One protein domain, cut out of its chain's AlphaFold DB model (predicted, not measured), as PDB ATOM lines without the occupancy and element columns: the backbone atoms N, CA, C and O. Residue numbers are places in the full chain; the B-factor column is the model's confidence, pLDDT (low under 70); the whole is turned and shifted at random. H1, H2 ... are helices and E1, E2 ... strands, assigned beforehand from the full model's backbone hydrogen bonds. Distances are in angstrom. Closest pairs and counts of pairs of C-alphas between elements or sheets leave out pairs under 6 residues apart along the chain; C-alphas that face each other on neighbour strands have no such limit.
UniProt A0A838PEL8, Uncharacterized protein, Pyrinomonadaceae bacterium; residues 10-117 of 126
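Overview. This is residues 10 to 117 of the 126 residues of an uncharacterized protein of Pyrinomonadaceae bacterium (UniProt A0A838PEL8). A strongly twisted sheet of six strands curls like part of a barrel, and one helix, H1, packs near one end of it, mostly beside the edge strand E2. A long stretch with no named element, residues 33 to 59, loops out at the end away from H1. The printed part has 108 residues, with E1, E2, E3, E4, E5, E6 and H1 in that order along the chain; the mixed sheet has the order E1, E4, E5, E6, E3, E2. The class is mixed, helices and strands, with 47 residues, under half, in named elements. The whole is compact, with a radius of gyration of the C-alphas of 14.2 A, but elongated, spanning 44 by 28 by 28 A.

Along the chain. E1, residues 10 to 12, begins with C-alpha 10 at (13.440, -36.011, -12.097). E2 is residues 19 to 22, 9.1 A long. E3, residues 25 to 32, is 20.4 A long. E4, residues 60 to 64, is 13.1 A long. E5, residues 76 to 84, is the longest strand by residues, at 22.9 A. E6, residues 88 to 94, is 20.1 A long. H1, residues 100 to 110, is 15.2 A long and ends with C-alpha 110 at (8.551, -31.752, 4.144).

Arrangement. The edge strand E1 is parallel to E4, with N 11 and O 63 2.9 A apart. Residues 11 to 12 of E1 also pair antiparallel with residues 115 to 116. E4, E5 and E6 form a meander, each strand the antiparallel neighbour of the one before; N 60 and O 80 are 2.8 A apart, and so are N 81 and O 92. With E3, antiparallel to E6 at N 26 and O 93, 2.9 A, they form a Greek key, in which the first of four strands is the neighbour of the fourth. E2 and E3 are a hairpin, with N 21 and O 25 2.8 A apart. E4 and E6 are apart, but only just, at 8.1 A. H1 is on the sheet, an arrangement of two layers, a helix on one face of a sheet. Its height over the sheet is 8.4 A, and it is over none of the strands, but only just: 2 of its C-alphas fall on each of E5, E3 and E2. The closest C-alphas of E2 and H1 are those of Lys 19 and Ala 109, 5.0 A apart. In H1 every O i to N i+4 pair is within hydrogen-bond range.

Size, cuts and confidence. The C-alphas of Asn 37 and Thr 98 are the two farthest apart, at 45.1 A. The printed part has no cut. The links E3 to E4 and E4 to E5 are long, with 27 and 11 residues. The mean pLDDT of the printed part is 85.1; residues 10 to 16 are under 70.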
ATOM      1  N   LEU A  10      12.461 -35.189 -12.782       67.25
ATOM      2  CA  LEU A  10      13.440 -36.011 -12.097       67.25
ATOM      3  C   LEU A  10      13.639 -35.477 -10.705       67.25
ATOM      4  O   LEU A  10      14.033 -34.332 -10.558       67.25
ATOM      5  N   LEU A  11      13.376 -36.288  -9.697       66.25
ATOM      6  CA  LEU A  11      13.468 -35.855  -8.313       66.25
ATOM      7  C   LEU A  11      14.872 -36.155  -7.772       66.25
ATOM      8  O   LEU A  11      15.365 -37.277  -7.918       66.25
ATOM      9  N   GLN A  12      15.513 -35.147  -7.186       69.06
ATOM     10  CA  GLN A  12      16.823 -35.217  -6.524       69.06
ATOM     11  C   GLN A  12      16.776 -34.454  -5.191       69.06
ATOM     12  O   GLN A  12      15.833 -33.706  -4.963       69.06
ATOM     13  N   GLY A  13      17.787 -34.587  -4.328       57.69
ATOM     14  CA  GLY A  13      17.985 -33.732  -3.142       57.69
ATOM     15  C   GLY A  13      19.457 -33.333  -2.938       57.69
ATOM     16  O   GLY A  13      20.294 -33.861  -3.669       57.69
ATOM     17  N   PRO A  14      19.817 -32.462  -1.964       51.72
ATOM     18  CA  PRO A  14      19.040 -31.407  -1.316       51.72
ATOM     19  C   PRO A  14      19.357 -30.033  -1.930       51.72
ATOM     20  O   PRO A  14      20.466 -29.521  -1.791       51.72
ATOM     21  N   SER A  15      18.379 -29.413  -2.589       59.56
ATOM     22  CA  SER A  15      18.518 -28.023  -3.050       59.56
ATOM     23  C   SER A  15      17.299 -27.128  -2.795       59.56
ATOM     24  O   SER A  15      17.368 -25.948  -3.098       59.56
ATOM     25  N   GLY A  16      16.229 -27.621  -2.151       60.84
ATOM     26  CA  GLY A  16      15.183 -26.764  -1.557       60.84
ATOM     27  C   GLY A  16      14.091 -26.240  -2.485       60.84
ATOM     28  O   GLY A  16      13.252 -25.448  -2.060       60.84
ATOM     29  N   PHE A  17      14.060 -26.683  -3.738       77.00
ATOM     30  CA  PHE A  17      13.150 -26.142  -4.750       77.00
ATOM     31  C   PHE A  17      11.862 -26.945  -4.933       77.00
ATOM     32  O   PHE A  17      10.941 -26.470  -5.593       77.00
ATOM     33  N   VAL A  18      11.774 -28.136  -4.334       85.19
ATOM     34  CA  VAL A  18      10.547 -28.934  -4.255       85.19
ATOM     35  C   VAL A  18      10.089 -29.003  -2.807       85.19
ATOM     36  O   VAL A  18      10.844 -29.409  -1.924       85.19
ATOM     37  N   LYS A  19       8.831 -28.627  -2.586       86.12
ATOM     38  CA  LYS A  19       8.204 -28.553  -1.265       86.12
ATOM     39  C   LYS A  19       7.020 -29.500  -1.169       86.12
ATOM     40  O   LYS A  19       6.375 -29.805  -2.176       86.12
ATOM     41  N   SER A  20       6.712 -29.928   0.051       90.12
ATOM     42  CA  SER A  20       5.427 -30.555   0.356       90.12
ATOM     43  C   SER A  20       4.291 -29.541   0.191       90.12
ATOM     44  O   SER A  20       4.369 -28.419   0.684       90.12
ATOM     45  N   LEU A  21       3.225 -29.953  -0.493       90.50
ATOM     46  CA  LEU A  21       1.967 -29.211  -0.626       90.50
ATOM     47  C   LEU A  21       0.858 -29.827   0.254       90.50
ATOM     48  O   LEU A  21      -0.298 -29.417   0.181       90.50
ATOM     49  N   GLY A  22       1.206 -30.823   1.080       89.62
ATOM     50  CA  GLY A  22       0.275 -31.580   1.917       89.62
ATOM     51  C   GLY A  22      -0.386 -32.763   1.198       89.62
ATOM     52  O   GLY A  22      -0.429 -32.844  -0.027       89.62
ATOM     53  N   GLY A  23      -0.880 -33.740   1.967       88.44
ATOM     54  CA  GLY A  23      -1.626 -34.886   1.422       88.44
ATOM     55  C   GLY A  23      -0.847 -35.760   0.426       88.44
ATOM     56  O   GLY A  23      -1.447 -36.333  -0.477       88.44
ATOM     57  N   GLY A  24       0.485 -35.826   0.546       90.12
ATOM     58  CA  GLY A  24       1.355 -36.556  -0.388       90.12
ATOM     59  C   GLY A  24       1.678 -35.797  -1.681       90.12
ATOM     60  O   GLY A  24       2.395 -36.320  -2.537       90.12
ATOM     61  N   LYS A  25       1.175 -34.569  -1.844       93.88
ATOM     62  CA  LYS A  25       1.534 -33.697  -2.965       93.88
ATOM     63  C   LYS A  25       2.875 -33.029  -2.717       93.88
ATOM     64  O   LYS A  25       3.141 -32.543  -1.619       93.88
ATOM     65  N   ILE A  26       3.687 -32.966  -3.764       94.12
ATOM     66  CA  ILE A  26       4.929 -32.196  -3.794       94.12
ATOM     67  C   ILE A  26       4.972 -31.374  -5.079       94.12
ATOM     68  O   ILE A  26       4.464 -31.809  -6.115       94.12
ATOM     69  N   GLY A  27       5.599 -30.206  -5.028       92.44
ATOM     70  CA  GLY A  27       5.731 -29.361  -6.206       92.44
ATOM     71  C   GLY A  27       6.852 -28.347  -6.095       92.44
ATOM     72  O   GLY A  27       7.337 -28.041  -5.007       92.44
ATOM     73  N   GLY A  28       7.276 -27.854  -7.251       90.75
ATOM     74  CA  GLY A  28       8.376 -26.907  -7.369       90.75
ATOM     75  C   GLY A  28       8.585 -26.465  -8.806       90.75
ATOM     76  O   GLY A  28       8.180 -27.172  -9.735       90.75
ATOM     77  N   TYR A  29       9.242 -25.323  -8.990       87.62
ATOM     78  CA  TYR A  29       9.718 -24.913 -10.309       87.62
ATOM     79  C   TYR A  29      10.895 -25.799 -10.707       87.62
ATOM     80  O   TYR A  29      11.828 -25.989  -9.928       87.62
ATOM     81  N   GLY A  30      10.791 -26.408 -11.887       81.81
ATOM     82  CA  GLY A  30      11.853 -27.196 -12.517       81.81
ATOM     83  C   GLY A  30      12.585 -26.442 -13.625       81.81
ATOM     84  O   GLY A  30      13.631 -26.904 -14.061       81.81
ATOM     85  N   VAL A  31      12.033 -25.303 -14.050       84.62
ATOM     86  CA  VAL A  31      12.684 -24.263 -14.855       84.62
ATOM     87  C   VAL A  31      12.150 -22.921 -14.361       84.62
ATOM     88  O   VAL A  31      10.937 -22.798 -14.164       84.62
ATOM     89  N   LEU A  32      13.020 -21.932 -14.167       86.44
ATOM     90  CA  LEU A  32      12.617 -20.532 -14.012       86.44
ATOM     91  C   LEU A  32      12.882 -19.790 -15.316       86.44
ATOM     92  O   LEU A  32      13.846 -20.085 -16.018       86.44
ATOM     93  N   PHE A  33      12.007 -18.849 -15.649       87.31
ATOM     94  CA  PHE A  33      12.256 -17.947 -16.759       87.31
ATOM     95  C   PHE A  33      13.282 -16.901 -16.356       87.31
ATOM     96  O   PHE A  33      13.141 -16.219 -15.343       87.31
ATOM     97  N   THR A  34      14.293 -16.795 -17.197       86.06
ATOM     98  CA  THR A  34      15.502 -16.003 -17.035       86.06
ATOM     99  C   THR A  34      15.715 -15.166 -18.296       86.06
ATOM    100  O   THR A  34      14.865 -15.118 -19.193       86.06
ATOM    101  N   SER A  35      16.831 -14.446 -18.382       83.94
ATOM    102  CA  SER A  35      17.150 -13.658 -19.573       83.94
ATOM    103  C   SER A  35      18.595 -13.857 -19.994       83.94
ATOM    104  O   SER A  35      19.421 -14.307 -19.215       83.94
ATOM    105  N   VAL A  36      18.935 -13.439 -21.211       84.25
ATOM    106  CA  VAL A  36      20.330 -13.443 -21.678       84.25
ATOM    107  C   VAL A  36      21.279 -12.634 -20.775       84.25
ATOM    108  O   VAL A  36      22.477 -12.881 -20.771       84.25
ATOM    109  N   ASN A  37      20.755 -11.670 -20.009       86.38
ATOM    110  CA  ASN A  37      21.543 -10.844 -19.087       86.38
ATOM    111  C   ASN A  37      21.563 -11.391 -17.653       86.38
ATOM    112  O   ASN A  37      22.256 -10.832 -16.805       86.38
ATOM    113  N   ASP A  38      20.769 -12.421 -17.385       81.50
ATOM    114  CA  ASP A  38      20.614 -13.062 -16.082       81.50
ATOM    115  C   ASP A  38      20.266 -14.539 -16.324       81.50
ATOM    116  O   ASP A  38      19.102 -14.912 -16.172       81.50
ATOM    117  N   PRO A  39      21.199 -15.332 -16.896       78.94
ATOM    118  CA  PRO A  39      20.963 -16.732 -17.220       78.94
ATOM    119  C   PRO A  39      20.997 -17.598 -15.956       78.94
ATOM    120  O   PRO A  39      21.441 -17.175 -14.888       78.94
ATOM    121  N   ASP A  40      20.549 -18.843 -16.080       77.44
ATOM    122  CA  ASP A  40      20.622 -19.806 -14.994       77.44
ATOM    123  C   ASP A  40      22.078 -20.227 -14.690       77.44
ATOM    124  O   ASP A  40      23.056 -19.771 -15.285       77.44
ATOM    125  N   ARG A  41      22.250 -21.120 -13.713       70.44
ATOM    126  CA  ARG A  41      23.581 -21.546 -13.245       70.44
ATOM    127  C   ARG A  41      24.401 -22.337 -14.278       70.44
ATOM    128  O   ARG A  41      25.594 -22.526 -14.051       70.44
ATOM    129  N   GLU A  42      23.757 -22.853 -15.320       77.38
ATOM    130  CA  GLU A  42      24.391 -23.574 -16.425       77.38
ATOM    131  C   GLU A  42      24.625 -22.638 -17.632       77.38
ATOM    132  O   GLU A  42      25.019 -23.108 -18.698       77.38
ATOM    133  N   ASP A  43      24.429 -21.321 -17.448       80.44
ATOM    134  CA  ASP A  43      24.496 -20.279 -18.484       80.44
ATOM    135  C   ASP A  43      23.395 -20.436 -19.557       80.44
ATOM    136  O   ASP A  43      23.531 -19.988 -20.697       80.44
ATOM    137  N   GLU A  44      22.276 -21.078 -19.190       80.19
ATOM    138  CA  GLU A  44      21.099 -21.245 -20.042       80.19
ATOM    139  C   GLU A  44      20.028 -20.206 -19.687       80.19
ATOM    140  O   GLU A  44      19.787 -19.898 -18.521       80.19
ATOM    141  N   PHE A  45      19.329 -19.669 -20.691       82.69
ATOM    142  CA  PHE A  45      18.184 -18.795 -20.451       82.69
ATOM    143  C   PHE A  45      16.901 -19.378 -21.034       82.69
ATOM    144  O   PHE A  45      16.874 -19.896 -22.152       82.69
ATOM    145  N   PHE A  46      15.817 -19.247 -20.278       86.12
ATOM    146  CA  PHE A  46      14.506 -19.772 -20.636       86.12
ATOM    147  C   PHE A  46      13.477 -18.651 -20.620       86.12
ATOM    148  O   PHE A  46      13.488 -17.800 -19.740       86.12
ATOM    149  N   HIS A  47      12.545 -18.657 -21.567       87.94
ATOM    150  CA  HIS A  47      11.439 -17.705 -21.592       87.94
ATOM    151  C   HIS A  47      10.133 -18.411 -21.955       87.94
ATOM    152  O   HIS A  47      10.115 -19.573 -22.347       87.94
ATOM    153  N   GLN A  48       9.014 -17.691 -21.878       87.50
ATOM    154  CA  GLN A  48       7.680 -18.247 -22.133       87.50
ATOM    155  C   GLN A  48       7.501 -18.873 -23.528       87.50
ATOM    156  O   GLN A  48       6.628 -19.710 -23.719       87.50
ATOM    157  N   GLY A  49       8.311 -18.457 -24.501       84.75
ATOM    158  CA  GLY A  49       8.289 -18.988 -25.866       84.75
ATOM    159  C   GLY A  49       9.271 -20.134 -26.101       84.75
ATOM    160  O   GLY A  49       9.384 -20.588 -27.235       84.75
ATOM    161  N   THR A  50      10.018 -20.561 -25.080       85.88
ATOM    162  CA  THR A  50      10.891 -21.728 -25.184       85.88
ATOM    163  C   THR A  50      10.039 -22.989 -25.321       85.88
ATOM    164  O   THR A  50       9.093 -23.195 -24.563       85.88
ATOM    165  N   ASP A  51      10.385 -23.838 -26.284       86.31
ATOM    166  CA  ASP A  51       9.770 -25.153 -26.429       86.31
ATOM    167  C   ASP A  51      10.320 -26.100 -25.350       86.31
ATOM    168  O   ASP A  51      11.500 -26.456 -25.345       86.31
ATOM    169  N   PHE A  52       9.454 -26.489 -24.413       82.44
ATOM    170  CA  PHE A  52       9.774 -27.426 -23.334       82.44
ATOM    171  C   PHE A  52       9.373 -28.875 -23.653       82.44
ATOM    172  O   PHE A  52       9.495 -29.740 -22.778       82.44
ATOM    173  N   ASP A  53       8.890 -29.143 -24.873       82.50
ATOM    174  CA  ASP A  53       8.321 -30.423 -25.309       82.50
ATOM    175  C   ASP A  53       7.164 -30.875 -24.394       82.50
ATOM    176  O   ASP A  53       7.131 -32.008 -23.903       82.50
ATOM    177  N   LEU A  54       6.244 -29.947 -24.092       83.25
ATOM    178  CA  LEU A  54       5.109 -30.154 -23.177       83.25
ATOM    179  C   LEU A  54       3.731 -30.067 -23.848       83.25
ATOM    180  O   LEU A  54       2.755 -30.508 -23.242       83.25
ATOM    181  N   ASP A  55       3.642 -29.536 -25.069       74.81
ATOM    182  CA  ASP A  55       2.375 -29.176 -25.728       74.81
ATOM    183  C   ASP A  55       1.406 -30.358 -25.904       74.81
ATOM    184  O   ASP A  55       0.188 -30.183 -25.862       74.81
ATOM    185  N   ASP A  56       1.926 -31.580 -26.046       76.62
ATOM    186  CA  ASP A  56       1.147 -32.818 -26.160       76.62
ATOM    187  C   ASP A  56       1.205 -33.701 -24.894       76.62
ATOM    188  O   ASP A  56       0.659 -34.811 -24.856       76.62
ATOM    189  N   ARG A  57       1.843 -33.218 -23.819       73.44
ATOM    190  CA  ARG A  57       2.131 -34.006 -22.616       73.44
ATOM    191  C   ARG A  57       1.265 -33.579 -21.440       73.44
ATOM    192  O   ARG A  57       1.657 -32.771 -20.609       73.44
ATOM    193  N   GLY A  58       0.139 -34.267 -21.249       81.75
ATOM    194  CA  GLY A  58      -0.688 -34.077 -20.047       81.75
ATOM    195  C   GLY A  58      -0.011 -34.505 -18.731       81.75
ATOM    196  O   GLY A  58      -0.510 -34.202 -17.653       81.75
ATOM    197  N   SER A  59       1.089 -35.270 -18.786       87.94
ATOM    198  CA  SER A  59       1.932 -35.581 -17.619       87.94
ATOM    199  C   SER A  59       3.249 -36.270 -17.993       87.94
ATOM    200  O   SER A  59       3.371 -36.905 -19.045       87.94
ATOM    201  N   LEU A  60       4.216 -36.231 -17.075       88.00
ATOM    202  CA  LEU A  60       5.571 -36.765 -17.227       88.00
ATOM    203  C   LEU A  60       5.848 -37.833 -16.161       88.00
ATOM    204  O   LEU A  60       5.419 -37.677 -15.018       88.00
ATOM    205  N   PRO A  61       6.520 -38.951 -16.479       89.81
ATOM    206  CA  PRO A  61       6.917 -39.907 -15.451       89.81
ATOM    207  C   PRO A  61       7.960 -39.284 -14.510       89.81
ATOM    208  O   PRO A  61       8.892 -38.629 -14.970       89.81
ATOM    209  N   ILE A  62       7.809 -39.523 -13.203       89.25
ATOM    210  CA  ILE A  62       8.777 -39.087 -12.190       89.25
ATOM    211  C   ILE A  62       9.667 -40.252 -11.775       89.25
ATOM    212  O   ILE A  62       9.174 -41.312 -11.368       89.25
ATOM    213  N   PHE A  63      10.978 -40.029 -11.844       89.81
ATOM    214  CA  PHE A  63      12.006 -40.967 -11.394       89.81
ATOM    215  C   PHE A  63      12.920 -40.315 -10.356       89.81
ATOM    216  O   PHE A  63      13.221 -39.124 -10.436       89.81
ATOM    217  N   TRP A  64      13.404 -41.121  -9.415       88.31
ATOM    218  CA  TRP A  64      14.474 -40.739  -8.493       88.31
ATOM    219  C   TRP A  64      15.837 -40.804  -9.192       88.31
ATOM    220  O   TRP A  64      16.119 -41.819  -9.830       88.31
ATOM    221  N   HIS A  65      16.665 -39.753  -9.106       83.94
ATOM    222  CA  HIS A  65      18.011 -39.670  -9.715       83.94
ATOM    223  C   HIS A  65      18.120 -40.317 -11.112       83.94
ATOM    224  O   HIS A  65      18.963 -41.182 -11.343       83.94
ATOM    225  N   HIS A  66      17.244 -39.953 -12.057       80.19
ATOM    226  CA  HIS A  66      17.260 -40.502 -13.434       80.19
ATOM    227  C   HIS A  66      17.083 -42.030 -13.531       80.19
ATOM    228  O   HIS A  66      17.352 -42.649 -14.563       80.19
ATOM    229  N   GLY A  67      16.633 -42.659 -12.450       83.12
ATOM    230  CA  GLY A  67      16.588 -44.102 -12.286       83.12
ATOM    231  C   GLY A  67      17.961 -44.781 -12.259       83.12
ATOM    232  O   GLY A  67      18.049 -45.974 -12.561       83.12
ATOM    233  N   LEU A  68      19.012 -44.018 -11.944       83.50
ATOM    234  CA  LEU A  68      20.398 -44.475 -11.824       83.50
ATOM    235  C   LEU A  68      20.748 -44.929 -10.405       83.50
ATOM    236  O   LEU A  68      21.771 -45.580 -10.212       83.50
ATOM    237  N   ASP A  69      19.904 -44.607  -9.424       86.75
ATOM    238  CA  ASP A  69      20.061 -45.102  -8.064       86.75
ATOM    239  C   ASP A  69      20.065 -46.646  -8.064       86.75
ATOM    240  O   ASP A  69      19.158 -47.261  -8.635       86.75
ATOM    241  N   PRO A  70      21.060 -47.307  -7.449       85.38
ATOM    242  CA  PRO A  70      21.192 -48.764  -7.514       85.38
ATOM    243  C   PRO A  70      20.082 -49.507  -6.755       85.38
ATOM    244  O   PRO A  70      19.833 -50.685  -7.036       85.38
ATOM    245  N   THR A  71      19.402 -48.830  -5.829       87.69
ATOM    246  CA  THR A  71      18.328 -49.377  -4.995       87.69
ATOM    247  C   THR A  71      16.974 -49.187  -5.672       87.69
ATOM    248  O   THR A  71      16.242 -50.151  -5.890       87.69
ATOM    249  N   ILE A  72      16.652 -47.948  -6.053       86.50
ATOM    250  CA  ILE A  72      15.348 -47.558  -6.609       86.50
ATOM    251  C   ILE A  72      15.281 -47.837  -8.117       86.50
ATOM    252  O   ILE A  72      14.216 -48.182  -8.640       86.50
ATOM    253  N   LYS A  73      16.419 -47.763  -8.821       87.94
ATOM    254  CA  LYS A  73      16.557 -48.014 -10.265       87.94
ATOM    255  C   LYS A  73      15.511 -47.223 -11.060       87.94
ATOM    256  O   LYS A  73      15.064 -46.155 -10.657       87.94
ATOM    257  N   ARG A  74      15.050 -47.758 -12.191       88.88
ATOM    258  CA  ARG A  74      14.033 -47.142 -13.063       88.88
ATOM    259  C   ARG A  74      12.597 -47.269 -12.532       88.88
ATOM    260  O   ARG A  74      11.655 -47.268 -13.327       88.88
ATOM    261  N   ARG A  75      12.400 -47.407 -11.217       89.12
ATOM    262  CA  ARG A  75      11.061 -47.403 -10.625       89.12
ATOM    263  C   ARG A  75      10.407 -46.046 -10.876       89.12
ATOM    264  O   ARG A  75      10.921 -45.011 -10.465       89.12
ATOM    265  N   LYS A  76       9.242 -46.065 -11.521       90.88
ATOM    266  CA  LYS A  76       8.394 -44.880 -11.664       90.88
ATOM    267  C   LYS A  76       7.723 -44.594 -10.323       90.88
ATOM    268  O   LYS A  76       7.029 -45.464  -9.801       90.88
ATOM    269  N   LEU A  77       7.941 -43.399  -9.784       90.75
ATOM    270  CA  LEU A  77       7.380 -42.989  -8.496       90.75
ATOM    271  C   LEU A  77       5.951 -42.467  -8.645       90.75
ATOM    272  O   LEU A  77       5.082 -42.787  -7.844       90.75
ATOM    273  N   SER A  78       5.715 -41.666  -9.681       91.88
ATOM    274  CA  SER A  78       4.435 -41.006  -9.938       91.88
ATOM    275  C   SER A  78       4.404 -40.415 -11.349       91.88
ATOM    276  O   SER A  78       5.282 -40.690 -12.182       91.88
ATOM    277  N   ARG A  79       3.368 -39.624 -11.641       91.56
ATOM    278  CA  ARG A  79       3.277 -38.798 -12.842       91.56
ATOM    279  C   ARG A  79       3.141 -37.336 -12.435       91.56
ATOM    280  O   ARG A  79       2.193 -36.995 -11.738       91.56
ATOM    281  N   GLY A  80       4.087 -36.514 -12.872       91.69
ATOM    282  CA  GLY A  80       4.078 -35.076 -12.660       91.69
ATOM    283  C   GLY A  80       3.233 -34.368 -13.708       91.69
ATOM    284  O   GLY A  80       3.220 -34.773 -14.872       91.69
ATOM    285  N   ILE A  81       2.538 -33.322 -13.293       92.75
ATOM    286  CA  ILE A  81       1.749 -32.441 -14.141       92.75
ATOM    287  C   ILE A  81       2.543 -31.138 -14.261       92.75
ATOM    288  O   ILE A  81       2.720 -30.448 -13.252       92.75
ATOM    289  N   PRO A  82       3.084 -30.831 -15.449       90.62
ATOM    290  CA  PRO A  82       3.741 -29.561 -15.680       90.62
ATOM    291  C   PRO A  82       2.698 -28.454 -15.875       90.62
ATOM    292  O   PRO A  82       1.654 -28.663 -16.491       90.62
ATOM    293  N   LEU A  83       3.008 -27.269 -15.371       90.75
ATOM    294  CA  LEU A  83       2.266 -26.037 -15.575       90.75
ATOM    295  C   LEU A  83       3.269 -24.951 -15.945       90.75
ATOM    296  O   LEU A  83       4.159 -24.630 -15.159       90.75
ATOM    297  N   ILE A  84       3.114 -24.392 -17.141       89.19
ATOM    298  CA  ILE A  84       3.856 -23.201 -17.542       89.19
ATOM    299  C   ILE A  84       3.078 -21.984 -17.049       89.19
ATOM    300  O   ILE A  84       1.893 -21.836 -17.355       89.19
ATOM    301  N   ASP A  85       3.738 -21.117 -16.293       89.50
ATOM    302  CA  ASP A  85       3.188 -19.844 -15.839       89.50
ATOM    303  C   ASP A  85       4.170 -18.691 -16.113       89.50
ATOM    304  O   ASP A  85       5.188 -18.863 -16.778       89.50
ATOM    305  N   GLY A  86       3.863 -17.486 -15.626       87.94
ATOM    306  CA  GLY A  86       4.709 -16.307 -15.848       87.94
ATOM    307  C   GLY A  86       6.084 -16.347 -15.165       87.94
ATOM    308  O   GLY A  86       6.895 -15.464 -15.427       87.94
ATOM    309  N   LYS A  87       6.349 -17.319 -14.286       88.38
ATOM    310  CA  LYS A  87       7.633 -17.486 -13.588       88.38
ATOM    311  C   LYS A  87       8.477 -18.606 -14.178       88.38
ATOM    312  O   LYS A  87       9.694 -18.565 -14.033       88.38
ATOM    313  N   GLY A  88       7.859 -19.607 -14.798       89.69
ATOM    314  CA  GLY A  88       8.574 -20.727 -15.394       89.69
ATOM    315  C   GLY A  88       7.719 -21.977 -15.537       89.69
ATOM    316  O   GLY A  88       6.511 -21.909 -15.754       89.69
ATOM    317  N   VAL A  89       8.362 -23.137 -15.400       89.44
ATOM    318  CA  VAL A  89       7.711 -24.450 -15.472       89.44
ATOM    319  C   VAL A  89       7.608 -25.034 -14.069       89.44
ATOM    320  O   VAL A  89       8.581 -25.556 -13.514       89.44
ATOM    321  N   PHE A  90       6.416 -24.953 -13.489       90.75
ATOM    322  CA  PHE A  90       6.082 -25.627 -12.242       90.75
ATOM    323  C   PHE A  90       5.730 -27.085 -12.521       90.75
ATOM    324  O   PHE A  90       5.017 -27.386 -13.473       90.75
ATOM    325  N   VAL A  91       6.200 -28.010 -11.688       92.31
ATOM    326  CA  VAL A  91       5.797 -29.416 -11.770       92.31
ATOM    327  C   VAL A  91       5.230 -29.846 -10.431       92.31
ATOM    328  O   VAL A  91       5.924 -29.795  -9.415       92.31
ATOM    329  N   GLU A  92       3.978 -30.299 -10.443       93.31
ATOM    330  CA  GLU A  92       3.322 -30.936  -9.299       93.31
ATOM    331  C   GLU A  92       3.274 -32.446  -9.504       93.31
ATOM    332  O   GLU A  92       3.005 -32.925 -10.602       93.31
ATOM    333  N   THR A  93       3.456 -33.224  -8.442       94.31
ATOM    334  CA  THR A  93       3.083 -34.637  -8.448       94.31
ATOM    335  C   THR A  93       2.467 -35.055  -7.119       94.31
ATOM    336  O   THR A  93       2.629 -34.391  -6.097       94.31
ATOM    337  N   THR A  94       1.753 -36.177  -7.124       94.50
ATOM    338  CA  THR A  94       1.238 -36.815  -5.908       94.50
ATOM    339  C   THR A  94       1.944 -38.150  -5.708       94.50
ATOM    340  O   THR A  94       1.946 -39.004  -6.597       94.50
ATOM    341  N   LEU A  95       2.549 -38.329  -4.537       91.75
ATOM    342  CA  LEU A  95       3.107 -39.593  -4.079       91.75
ATOM    343  C   LEU A  95       2.134 -40.232  -3.092       91.75
ATOM    344  O   LEU A  95       1.606 -39.575  -2.199       91.75
ATOM    345  N   THR A  96       1.903 -41.531  -3.249       87.56
ATOM    346  CA  THR A  96       1.169 -42.318  -2.254       87.56
ATOM    347  C   THR A  96       2.184 -42.957  -1.315       87.56
ATOM    348  O   THR A  96       3.145 -43.556  -1.794       87.56
ATOM    349  N   ARG A  97       1.977 -42.832   0.003       83.75
ATOM    350  CA  ARG A  97       2.775 -43.525   1.028       83.75
ATOM    351  C   ARG A  97       2.439 -45.014   0.995       83.75
ATOM    352  O   ARG A  97       1.494 -45.449   1.642       83.75
ATOM    353  N   THR A  98       3.147 -45.768   0.162       87.38
ATOM    354  CA  THR A  98       2.937 -47.217  -0.001       87.38
ATOM    355  C   THR A  98       4.116 -48.048   0.487       87.38
ATOM    356  O   THR A  98       3.981 -49.259   0.616       87.38
ATOM    357  N   ASP A  99       5.273 -47.417   0.698       88.12
ATOM    358  CA  ASP A  99       6.510 -48.051   1.155       88.12
ATOM    359  C   ASP A  99       7.539 -47.038   1.675       88.12
ATOM    360  O   ASP A  99       7.432 -45.832   1.429       88.12
ATOM    361  N   ASP A 100       8.597 -47.558   2.298       89.75
ATOM    362  CA  ASP A 100       9.722 -46.807   2.857       89.75
ATOM    363  C   ASP A 100      10.363 -45.804   1.883       89.75
ATOM    364  O   ASP A 100      10.903 -44.786   2.315       89.75
ATOM    365  N   VAL A 101      10.364 -46.075   0.570       88.75
ATOM    366  CA  VAL A 101      10.945 -45.150  -0.420       88.75
ATOM    367  C   VAL A 101      10.037 -43.937  -0.576       88.75
ATOM    368  O   VAL A 101      10.506 -42.804  -0.496       88.75
ATOM    369  N   SER A 102       8.740 -44.169  -0.780       89.88
ATOM    370  CA  SER A 102       7.752 -43.093  -0.890       89.88
ATOM    371  C   SER A 102       7.660 -42.249   0.385       89.88
ATOM    372  O   SER A 102       7.539 -41.029   0.294       89.88
ATOM    373  N   GLU A 103       7.789 -42.872   1.560       91.69
ATOM    374  CA  GLU A 103       7.816 -42.185   2.853       91.69
ATOM    375  C   GLU A 103       9.048 -41.294   2.992       91.69
ATOM    376  O   GLU A 103       8.903 -40.095   3.207       91.69
ATOM    377  N   LYS A 104      10.253 -41.831   2.754       90.94
ATOM    378  CA  LYS A 104      11.496 -41.047   2.838       90.94
ATOM    379  C   LYS A 104      11.498 -39.854   1.892       90.94
ATOM    380  O   LYS A 104      11.949 -38.778   2.266       90.94
ATOM    381  N   ILE A 105      10.993 -40.028   0.671       89.38
ATOM    382  CA  ILE A 105      10.898 -38.925  -0.290       89.38
ATOM    383  C   ILE A 105       9.921 -37.859   0.218       89.38
ATOM    384  O   ILE A 105      10.225 -36.673   0.143       89.38
ATOM    385  N   LEU A 106       8.769 -38.250   0.760       90.44
ATOM    386  CA  LEU A 106       7.823 -37.288   1.323       90.44
ATOM    387  C   LEU A 106       8.396 -36.558   2.543       90.44
ATOM    388  O   LEU A 106       8.267 -35.340   2.618       90.44
ATOM    389  N   ASP A 107       9.112 -37.253   3.424       90.56
ATOM    390  CA  ASP A 107       9.802 -36.642   4.564       90.56
ATOM    391  C   ASP A 107      10.881 -35.648   4.108       90.56
ATOM    392  O   ASP A 107      11.031 -34.568   4.681       90.56
ATOM    393  N   MET A 108      11.627 -35.973   3.047       89.12
ATOM    394  CA  MET A 108      12.576 -35.041   2.432       89.12
ATOM    395  C   MET A 108      11.862 -33.818   1.847       89.12
ATOM    396  O   MET A 108      12.367 -32.707   1.977       89.12
ATOM    397  N   ALA A 109      10.687 -33.990   1.236       88.38
ATOM    398  CA  ALA A 109       9.893 -32.880   0.708       88.38
ATOM    399  C   ALA A 109       9.391 -31.944   1.818       88.38
ATOM    400  O   ALA A 109       9.407 -30.725   1.654       88.38
ATOM    401  N   GLU A 110       8.963 -32.505   2.952       87.94
ATOM    402  CA  GLU A 110       8.551 -31.752   4.144       87.94
ATOM    403  C   GLU A 110       9.720 -30.976   4.768       87.94
ATOM    404  O   GLU A 110       9.519 -29.919   5.359       87.94
ATOM    405  N   ARG A 111      10.952 -31.466   4.589       86.69
ATOM    406  CA  ARG A 111      12.191 -30.822   5.050       86.69
ATOM    407  C   ARG A 111      12.833 -29.900   4.010       86.69
ATOM    408  O   ARG A 111      13.948 -29.443   4.240       86.69
ATOM    409  N   GLU A 112      12.177 -29.668   2.871       84.06
ATOM    410  CA  GLU A 112      12.718 -28.887   1.747       84.06
ATOM    411  C   GLU A 112      14.083 -29.421   1.261       84.06
ATOM    412  O   GLU A 112      15.011 -28.690   0.939       84.06
ATOM    413  N   GLN A 113      14.230 -30.744   1.211       85.88
ATOM    414  CA  GLN A 113      15.462 -31.423   0.800       85.88
ATOM    415  C   GLN A 113      15.365 -31.994  -0.614       85.88
ATOM    416  O   GLN A 113      16.100 -32.919  -0.950       85.88
ATOM    417  N   LEU A 114      14.470 -31.465  -1.452       86.19
ATOM    418  CA  LEU A 114      14.238 -31.959  -2.806       86.19
ATOM    419  C   LEU A 114      14.317 -30.855  -3.863       86.19
ATOM    420  O   LEU A 114      14.114 -29.678  -3.573       86.19
ATOM    421  N   ALA A 115      14.581 -31.257  -5.102       84.56
ATOM    422  CA  ALA A 115      14.500 -30.439  -6.301       84.56
ATOM    423  C   ALA A 115      14.298 -31.285  -7.560       84.56
ATOM    424  O   ALA A 115      14.515 -32.501  -7.564       84.56
ATOM    425  N   TRP A 116      13.924 -30.616  -8.648       85.12
ATOM    426  CA  TRP A 116      13.868 -31.223  -9.968       85.12
ATOM    427  C   TRP A 116      15.242 -31.195 -10.655       85.12
ATOM    428  O   TRP A 116      15.973 -30.215 -10.565       85.12
ATOM    429  N   SER A 117      15.608 -32.258 -11.374       71.12
ATOM    430  CA  SER A 117      16.827 -32.326 -12.189       71.12
ATOM    431  C   SER A 117      16.635 -31.657 -13.548       71.12
ATOM    432  O   SER A 117      16.774 -32.320 -14.574       71.12
TER     433      SER A 117